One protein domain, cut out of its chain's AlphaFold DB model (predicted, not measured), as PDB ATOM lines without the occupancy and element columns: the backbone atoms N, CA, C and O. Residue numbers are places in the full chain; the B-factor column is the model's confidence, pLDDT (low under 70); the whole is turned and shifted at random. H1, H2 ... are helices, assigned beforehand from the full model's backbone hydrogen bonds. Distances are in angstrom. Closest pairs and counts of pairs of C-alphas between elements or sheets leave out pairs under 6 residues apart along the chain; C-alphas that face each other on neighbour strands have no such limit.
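This is residues 285 to 350 of the 462 residues of the protein "Pre-toxin TG" of Lihuaxuella thermophila (UniProt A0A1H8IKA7). A lopsided helical hairpin: a short helix, H1, and a very long one, H2, lie side by side near one end, and the rest of H2, residues 327 to 350, sticks out as a long arm. The printed part has 66 residues with two named helices, H1 then H2, no named strand, and the class all helix. It is extended, with a radius of gyration of the C-alphas of 20.6 A, and spans 69 by 15 by 9 A.

H1, residues 285 to 299, is joined by a tight link of 5 residues to H2, residues 305 to 350. The two form a helical hairpin, running opposite ways at a shallow tilt of 8 degrees. H2 touches H1 with residues 308 to 323 alone; the closest C-alphas, those of Ile 297 and Lys 308, are 6.1 A apart. In both helices every O i to N i+4 pair is within hydrogen-bond range.

H1 begins at C-alpha 285, (141.487, 164.400, 192.165), and measures 21.2 A from first to last C-alpha. H2 measures 67.4 A, from C-alpha 305 at (131.984, 172.067, 167.912) to C-alpha 350 at (169.619, 170.800, 223.798).

The two C-alphas farthest apart, those of Asp 302 and Lys 350, are 69.2 A apart. The printed part has no cut, and no printed residue is under 70 in pLDDT.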
ATOM      1  N   GLU A 285     142.815 163.796 192.022       91.44
ATOM      2  CA  GLU A 285     141.487 164.400 192.165       91.44
ATOM      3  C   GLU A 285     141.250 165.495 191.112       91.44
ATOM      4  O   GLU A 285     140.162 165.563 190.543       91.44
ATOM      5  N   ILE A 286     142.278 166.293 190.791       92.50
ATOM      6  CA  ILE A 286     142.208 167.331 189.749       92.50
ATOM      7  C   ILE A 286     142.096 166.692 188.363       92.50
ATOM      8  O   ILE A 286     141.287 167.133 187.548       92.50
ATOM      9  N   ASN A 287     142.856 165.625 188.105       91.62
ATOM     10  CA  ASN A 287     142.782 164.905 186.832       91.62
ATOM     11  C   ASN A 287     141.410 164.258 186.629       91.62
ATOM     12  O   ASN A 287     140.802 164.433 185.576       91.62
ATOM     13  N   LYS A 288     140.870 163.602 187.663       94.69
ATOM     14  CA  LYS A 288     139.518 163.040 187.616       94.69
ATOM     15  C   LYS A 288     138.455 164.117 187.378       94.69
ATOM     16  O   LYS A 288     137.555 163.923 186.567       94.69
ATOM     17  N   TRP A 289     138.564 165.260 188.059       94.94
ATOM     18  CA  TRP A 289     137.664 166.392 187.837       94.94
ATOM     19  C   TRP A 289     137.729 166.891 186.385       94.94
ATOM     20  O   TRP A 289     136.684 167.117 185.777       94.94
ATOM     21  N   ALA A 290     138.929 167.006 185.809       94.06
ATOM     22  CA  ALA A 290     139.113 167.448 184.428       94.06
ATOM     23  C   ALA A 290     138.528 166.458 183.405       94.06
ATOM     24  O   ALA A 290     137.896 166.880 182.437       94.06
ATOM     25  N   GLU A 291     138.683 165.151 183.629       95.38
ATOM     26  CA  GLU A 291     138.047 164.110 182.809       95.38
ATOM     27  C   GLU A 291     136.515 164.190 182.869       95.38
ATOM     28  O   GLU A 291     135.850 164.101 181.836       95.38
ATOM     29  N   GLU A 292     135.945 164.418 184.057       96.69
ATOM     30  CA  GLU A 292     134.499 164.593 184.230       96.69
ATOM     31  C   GLU A 292     133.970 165.837 183.494       96.69
ATOM     32  O   GLU A 292     132.891 165.766 182.908       96.69
ATOM     33  N   GLN A 293     134.707 166.958 183.481       96.81
ATOM     34  CA  GLN A 293     134.302 168.147 182.710       96.81
ATOM     35  C   GLN A 293     134.378 167.903 181.202       96.81
ATOM     36  O   GLN A 293     133.432 168.218 180.486       96.81
ATOM     37  N   ARG A 294     135.467 167.285 180.720       95.56
ATOM     38  CA  ARG A 294     135.622 166.937 179.297       95.56
ATOM     39  C   ARG A 294     134.475 166.058 178.813       95.56
ATOM     40  O   ARG A 294     133.874 166.355 177.788       95.56
ATOM     41  N   LYS A 295     134.121 165.041 179.603       97.38
ATOM     42  CA  LYS A 295     133.006 164.145 179.300       97.38
ATOM     43  C   LYS A 295     131.670 164.890 179.200       97.38
ATOM     44  O   LYS A 295     130.913 164.630 178.275       97.38
ATOM     45  N   LYS A 296     131.392 165.829 180.113       97.38
ATOM     46  CA  LYS A 296     130.156 166.630 180.072       97.38
ATOM     47  C   LYS A 296     130.054 167.490 178.813       97.38
ATOM     48  O   LYS A 296     128.975 167.575 178.252       97.38
ATOM     49  N   ILE A 297     131.160 168.089 178.371       97.25
ATOM     50  CA  ILE A 297     131.201 168.903 177.145       97.25
ATOM     51  C   ILE A 297     130.975 168.038 175.901       97.25
ATOM     52  O   ILE A 297     130.290 168.455 174.973       97.25
ATOM     53  N   ASP A 298     131.556 166.836 175.874       96.75
ATOM     54  CA  ASP A 298     131.414 165.910 174.745       96.75
ATOM     55  C   ASP A 298     129.988 165.359 174.611       96.75
ATOM     56  O   ASP A 298     129.515 165.141 173.496       96.75
ATOM     57  N   GLU A 299     129.309 165.137 175.738       97.44
ATOM     58  CA  GLU A 299     127.953 164.581 175.796       97.44
ATOM     59  C   GLU A 299     126.843 165.632 175.607       97.44
ATOM     60  O   GLU A 299     125.683 165.245 175.477       97.44
ATOM     61  N   ASP A 300     127.171 166.929 175.570       97.62
ATOM     62  CA  ASP A 300     126.193 168.008 175.397       97.62
ATOM     63  C   ASP A 300     125.829 168.201 173.906       97.62
ATOM     64  O   ASP A 300     126.696 168.569 173.096       97.62
ATOM     65  N   PRO A 301     124.573 167.921 173.504       97.69
ATOM     66  CA  PRO A 301     124.138 168.047 172.118       97.69
ATOM     67  C   PRO A 301     123.867 169.496 171.692       97.69
ATOM     68  O   PRO A 301     123.815 169.750 170.490       97.69
ATOM     69  N   ASP A 302     123.687 170.420 172.638       98.19
ATOM     70  CA  ASP A 302     123.277 171.798 172.350       98.19
ATOM     71  C   ASP A 302     124.476 172.706 172.022       98.19
ATOM     72  O   ASP A 302     124.301 173.796 171.478       98.19
ATOM     73  N   LEU A 303     125.700 172.251 172.311       97.56
ATOM     74  CA  LEU A 303     126.935 172.977 172.019       97.56
ATOM     75  C   LEU A 303     127.443 172.694 170.600       97.56
ATOM     76  O   LEU A 303     127.602 171.539 170.189       97.56
ATOM     77  N   SER A 304     127.804 173.753 169.876       97.69
ATOM     78  CA  SER A 304     128.545 173.637 168.618       97.69
ATOM     79  C   SER A 304     129.976 173.130 168.849       97.69
ATOM     80  O   SER A 304     130.549 173.248 169.934       97.69
ATOM     81  N   GLU A 305     130.606 172.577 167.809       97.06
ATOM     82  CA  GLU A 305     131.984 172.067 167.912       97.06
ATOM     83  C   GLU A 305     133.015 173.164 168.233       97.06
ATOM     84  O   GLU A 305     134.035 172.891 168.871       97.06
ATOM     85  N   GLU A 306     132.746 174.412 167.836       97.69
ATOM     86  CA  GLU A 306     133.589 175.558 168.186       97.69
ATOM     87  C   GLU A 306     133.467 175.907 169.675       97.69
ATOM     88  O   GLU A 306     134.490 175.990 170.358       97.69
ATOM     89  N   GLU A 307     132.244 175.973 170.211       97.75
ATOM     90  CA  GLU A 307     131.999 176.200 171.643       97.75
ATOM     91  C   GLU A 307     132.599 175.079 172.504       97.75
ATOM     92  O   GLU A 307     133.242 175.342 173.523       97.75
ATOM     93  N   LYS A 308     132.482 173.815 172.072       97.62
ATOM     94  CA  LYS A 308     133.121 172.677 172.755       97.62
ATOM     95  C   LYS A 308     134.640 172.824 172.806       97.62
ATOM     96  O   LYS A 308     135.254 172.463 173.813       97.62
ATOM     97  N   ARG A 309     135.268 173.324 171.737       97.31
ATOM     98  CA  ARG A 309     136.720 173.549 171.679       97.31
ATOM     99  C   ARG A 309     137.146 174.659 172.639       97.31
ATOM    100  O   ARG A 309     138.083 174.441 173.407       97.31
ATOM    101  N   GLU A 310     136.451 175.794 172.627       97.50
ATOM    102  CA  GLU A 310     136.738 176.925 173.519       97.50
ATOM    103  C   GLU A 310     136.574 176.540 174.994       97.50
ATOM    104  O   GLU A 310     137.460 176.800 175.811       97.50
ATOM    105  N   LEU A 311     135.499 175.821 175.333       97.44
ATOM    106  CA  LEU A 311     135.283 175.324 176.691       97.44
ATOM    107  C   LEU A 311     136.387 174.356 177.121       97.44
ATOM    108  O   LEU A 311     136.926 174.488 178.218       97.44
ATOM    109  N   LYS A 312     136.775 173.399 176.267       96.38
ATOM    110  CA  LYS A 312     137.874 172.468 176.577       96.38
ATOM    111  C   LYS A 312     139.193 173.196 176.837       96.38
ATOM    112  O   LYS A 312     139.926 172.788 177.737       96.38
ATOM    113  N   GLU A 313     139.495 174.249 176.080       97.06
ATOM    114  CA  GLU A 313     140.690 175.066 176.303       97.06
ATOM    115  C   GLU A 313     140.621 175.816 177.640       97.06
ATOM    116  O   GLU A 313     141.576 175.760 178.419       97.06
ATOM    117  N   LEU A 314     139.477 176.429 177.955       96.81
ATOM    118  CA  LEU A 314     139.253 177.114 179.228       96.81
ATOM    119  C   LEU A 314     139.417 176.165 180.427       96.81
ATOM    120  O   LEU A 314     140.139 176.477 181.376       96.81
ATOM    121  N   TYR A 315     138.823 174.970 180.372       94.62
ATOM    122  CA  TYR A 315     138.969 173.964 181.430       94.62
ATOM    123  C   TYR A 315     140.396 173.429 181.549       94.62
ATOM    124  O   TYR A 315     140.843 173.105 182.650       94.62
ATOM    125  N   GLU A 316     141.134 173.332 180.445       94.81
ATOM    126  CA  GLU A 316     142.542 172.940 180.479       94.81
ATOM    127  C   GLU A 316     143.407 174.008 181.164       94.81
ATOM    128  O   GLU A 316     144.319 173.669 181.923       94.81
ATOM    129  N   GLN A 317     143.106 175.294 180.954       96.94
ATOM    130  CA  GLN A 317     143.744 176.390 181.687       96.94
ATOM    131  C   GLN A 317     143.398 176.341 183.184       96.94
ATOM    132  O   GLN A 317     144.304 176.397 184.017       96.94
ATOM    133  N   GLU A 318     142.124 176.141 183.538       96.56
ATOM    134  CA  GLU A 318     141.683 176.008 184.935       96.56
ATOM    135  C   GLU A 318     142.331 174.790 185.623       96.56
ATOM    136  O   GLU A 318     142.783 174.873 186.766       96.56
ATOM    137  N   ARG A 319     142.456 173.656 184.915       94.94
ATOM    138  CA  ARG A 319     143.158 172.455 185.401       94.94
ATOM    139  C   ARG A 319     144.609 172.770 185.753       94.94
ATOM    140  O   ARG A 319     145.069 172.378 186.825       94.94
ATOM    141  N   LYS A 320     145.324 173.477 184.871       95.31
ATOM    142  CA  LYS A 320     146.723 173.874 185.097       95.31
ATOM    143  C   LYS A 320     146.862 174.803 186.301       95.31
ATOM    144  O   LYS A 320     147.747 174.576 187.120       95.31
ATOM    145  N   GLN A 321     145.967 175.781 186.450       96.75
ATOM    146  CA  GLN A 321     145.952 176.676 187.613       96.75
ATOM    147  C   GLN A 321     145.736 175.900 188.917       96.75
ATOM    148  O   GLN A 321     146.546 176.012 189.834       96.75
ATOM    149  N   LYS A 322     144.725 175.022 188.970       95.56
ATOM    150  CA  LYS A 322     144.468 174.175 190.147       95.56
ATOM    151  C   LYS A 322     145.650 173.264 190.479       95.56
ATOM    152  O   LYS A 322     145.956 173.057 191.651       95.56
ATOM    153  N   GLN A 323     146.327 172.709 189.470       93.56
ATOM    154  CA  GLN A 323     147.537 171.916 189.696       93.56
ATOM    155  C   GLN A 323     148.679 172.758 190.279       93.56
ATOM    156  O   GLN A 323     149.386 172.286 191.167       93.56
ATOM    157  N   GLU A 324     148.872 173.986 189.798       95.00
ATOM    158  CA  GLU A 324     149.900 174.887 190.320       95.00
ATOM    159  C   GLU A 324     149.607 175.312 191.766       95.00
ATOM    160  O   GLU A 324     150.505 175.274 192.608       95.00
ATOM    161  N   GLU A 325     148.357 175.657 192.080       95.50
ATOM    162  CA  GLU A 325     147.915 175.970 193.445       95.50
ATOM    163  C   GLU A 325     148.138 174.791 194.391       95.50
ATOM    164  O   GLU A 325     148.743 174.949 195.451       95.50
ATOM    165  N   TRP A 326     147.747 173.586 193.971       92.00
ATOM    166  CA  TRP A 326     147.973 172.370 194.745       92.00
ATOM    167  C   TRP A 326     149.467 172.100 194.978       92.00
ATOM    168  O   TRP A 326     149.868 171.732 196.085       92.00
ATOM    169  N   ARG A 327     150.321 172.331 193.970       90.12
ATOM    170  CA  ARG A 327     151.783 172.222 194.122       90.12
ATOM    171  C   ARG A 327     152.331 173.239 195.124       90.12
ATOM    172  O   ARG A 327     153.174 172.873 195.943       90.12
ATOM    173  N   LYS A 328     151.852 174.489 195.092       93.94
ATOM    174  CA  LYS A 328     152.239 175.535 196.055       93.94
ATOM    175  C   LYS A 328     151.826 175.165 197.479       93.94
ATOM    176  O   LYS A 328     152.665 175.212 198.375       93.94
ATOM    177  N   GLU A 329     150.589 174.712 197.675       93.06
ATOM    178  CA  GLU A 329     150.085 174.269 198.981       93.06
ATOM    179  C   GLU A 329     150.912 173.095 199.534       93.06
ATOM    180  O   GLU A 329     151.338 173.098 200.691       93.06
ATOM    181  N   LYS A 330     151.216 172.097 198.695       89.81
ATOM    182  CA  LYS A 330     152.060 170.959 199.086       89.81
ATOM    183  C   LYS A 330     153.478 171.379 199.459       89.81
ATOM    184  O   LYS A 330     154.004 170.881 200.456       89.81
ATOM    185  N   ALA A 331     154.079 172.292 198.698       88.56
ATOM    186  CA  ALA A 331     155.401 172.831 199.002       88.56
ATOM    187  C   ALA A 331     155.411 173.596 200.337       88.56
ATOM    188  O   ALA A 331     156.321 173.402 201.143       88.56
ATOM    189  N   GLU A 332     154.376 174.394 200.614       93.69
ATOM    190  CA  GLU A 332     154.230 175.118 201.879       93.69
ATOM    191  C   GLU A 332     154.090 174.160 203.073       93.69
ATOM    192  O   GLU A 332     154.781 174.310 204.085       93.69
ATOM    193  N   ILE A 333     153.252 173.123 202.950       88.94
ATOM    194  CA  ILE A 333     153.099 172.090 203.984       88.94
ATOM    195  C   ILE A 333     154.434 171.378 204.233       88.94
ATOM    196  O   ILE A 333     154.820 171.188 205.389       88.94
ATOM    197  N   ALA A 334     155.157 171.010 203.172       84.31
ATOM    198  CA  ALA A 334     156.461 170.367 203.284       84.31
ATOM    199  C   ALA A 334     157.493 171.278 203.973       84.31
ATOM    200  O   ALA A 334     158.235 170.829 204.850       84.31
ATOM    201  N   GLU A 335     157.516 172.574 203.647       88.81
ATOM    202  CA  GLU A 335     158.398 173.538 204.304       88.81
ATOM    203  C   GLU A 335     158.049 173.714 205.787       88.81
ATOM    204  O   GLU A 335     158.945 173.737 206.636       88.81
ATOM    205  N   LYS A 336     156.757 173.798 206.121       92.62
ATOM    206  CA  LYS A 336     156.284 173.891 207.507       92.62
ATOM    207  C   LYS A 336     156.695 172.661 208.316       92.62
ATOM    208  O   LYS A 336     157.260 172.808 209.398       92.62
ATOM    209  N   GLN A 337     156.487 171.464 207.768       84.38
ATOM    210  CA  GLN A 337     156.920 170.214 208.394       84.38
ATOM    211  C   GLN A 337     158.441 170.159 208.564       84.38
ATOM    212  O   GLN A 337     158.924 169.718 209.607       84.38
ATOM    213  N   ARG A 338     159.215 170.642 207.584       81.69
ATOM    214  CA  ARG A 338     160.675 170.750 207.697       81.69
ATOM    215  C   ARG A 338     161.079 171.662 208.856       81.69
ATOM    216  O   ARG A 338     161.874 171.244 209.693       81.69
ATOM    217  N   LYS A 339     160.502 172.865 208.947       88.00
ATOM    218  CA  LYS A 339     160.776 173.820 210.039       88.00
ATOM    219  C   LYS A 339     160.420 173.241 211.409       88.00
ATOM    220  O   LYS A 339     161.183 173.401 212.358       88.00
ATOM    221  N   GLU A 340     159.297 172.535 211.517       87.94
ATOM    222  CA  GLU A 340     158.884 171.863 212.753       87.94
ATOM    223  C   GLU A 340     159.853 170.736 213.147       87.94
ATOM    224  O   GLU A 340     160.282 170.660 214.300       87.94
ATOM    225  N   ARG A 341     160.274 169.900 212.184       78.88
ATOM    226  CA  ARG A 341     161.292 168.857 212.402       78.88
ATOM    227  C   ARG A 341     162.633 169.456 212.833       78.88
ATOM    228  O   ARG A 341     163.248 168.937 213.760       78.88
ATOM    229  N   GLU A 342     163.070 170.550 212.210       81.50
ATOM    230  CA  GLU A 342     164.292 171.272 212.586       81.50
ATOM    231  C   GLU A 342     164.202 171.856 214.003       81.50
ATOM    232  O   GLU A 342     165.138 171.707 214.790       81.50
ATOM    233  N   ALA A 343     163.077 172.481 214.362       87.56
ATOM    234  CA  ALA A 343     162.854 173.020 215.702       87.56
ATOM    235  C   ALA A 343     162.874 171.913 216.765       87.56
ATOM    236  O   ALA A 343     163.586 172.025 217.765       87.56
ATOM    237  N   LYS A 344     162.173 170.805 216.504       86.00
ATOM    238  CA  LYS A 344     162.169 169.629 217.375       86.00
ATOM    239  C   LYS A 344     163.561 169.011 217.509       86.00
ATOM    240  O   LYS A 344     163.979 168.682 218.614       86.00
ATOM    241  N   ALA A 345     164.311 168.889 216.414       75.69
ATOM    242  CA  ALA A 345     165.680 168.380 216.446       75.69
ATOM    243  C   ALA A 345     166.609 169.280 217.278       75.69
ATOM    244  O   ALA A 345     167.426 168.770 218.042       75.69
ATOM    245  N   LYS A 346     166.461 170.608 217.177       83.50
ATOM    246  CA  LYS A 346     167.198 171.574 218.009       83.50
ATOM    247  C   LYS A 346     166.847 171.444 219.488       83.50
ATOM    248  O   LYS A 346     167.736 171.498 220.334       83.50
ATOM    249  N   GLU A 347     165.572 171.269 219.814       88.06
ATOM    250  CA  GLU A 347     165.131 171.048 221.193       88.06
ATOM    251  C   GLU A 347     165.675 169.726 221.759       88.06
ATOM    252  O   GLU A 347     166.254 169.699 222.845       88.06
ATOM    253  N   GLU A 348     165.582 168.637 220.995       84.19
ATOM    254  CA  GLU A 348     166.154 167.342 221.374       84.19
ATOM    255  C   GLU A 348     167.677 167.416 221.538       84.19
ATOM    256  O   GLU A 348     168.222 166.812 222.460       84.19
ATOM    257  N   ALA A 349     168.376 168.178 220.692       79.62
ATOM    258  CA  ALA A 349     169.817 168.379 220.809       79.62
ATOM    259  C   ALA A 349     170.220 169.108 222.096       79.62
ATOM    260  O   ALA A 349     171.223 168.750 222.719       79.62
ATOM    261  N   LYS A 350     169.418 170.090 222.526       85.38
ATOM    262  CA  LYS A 350     169.619 170.800 223.798       85.38
ATOM    263  C   LYS A 350     169.382 169.894 225.007       85.38
ATOM    264  O   LYS A 350     170.115 169.986 225.986       85.38
TER     265      LYS A 350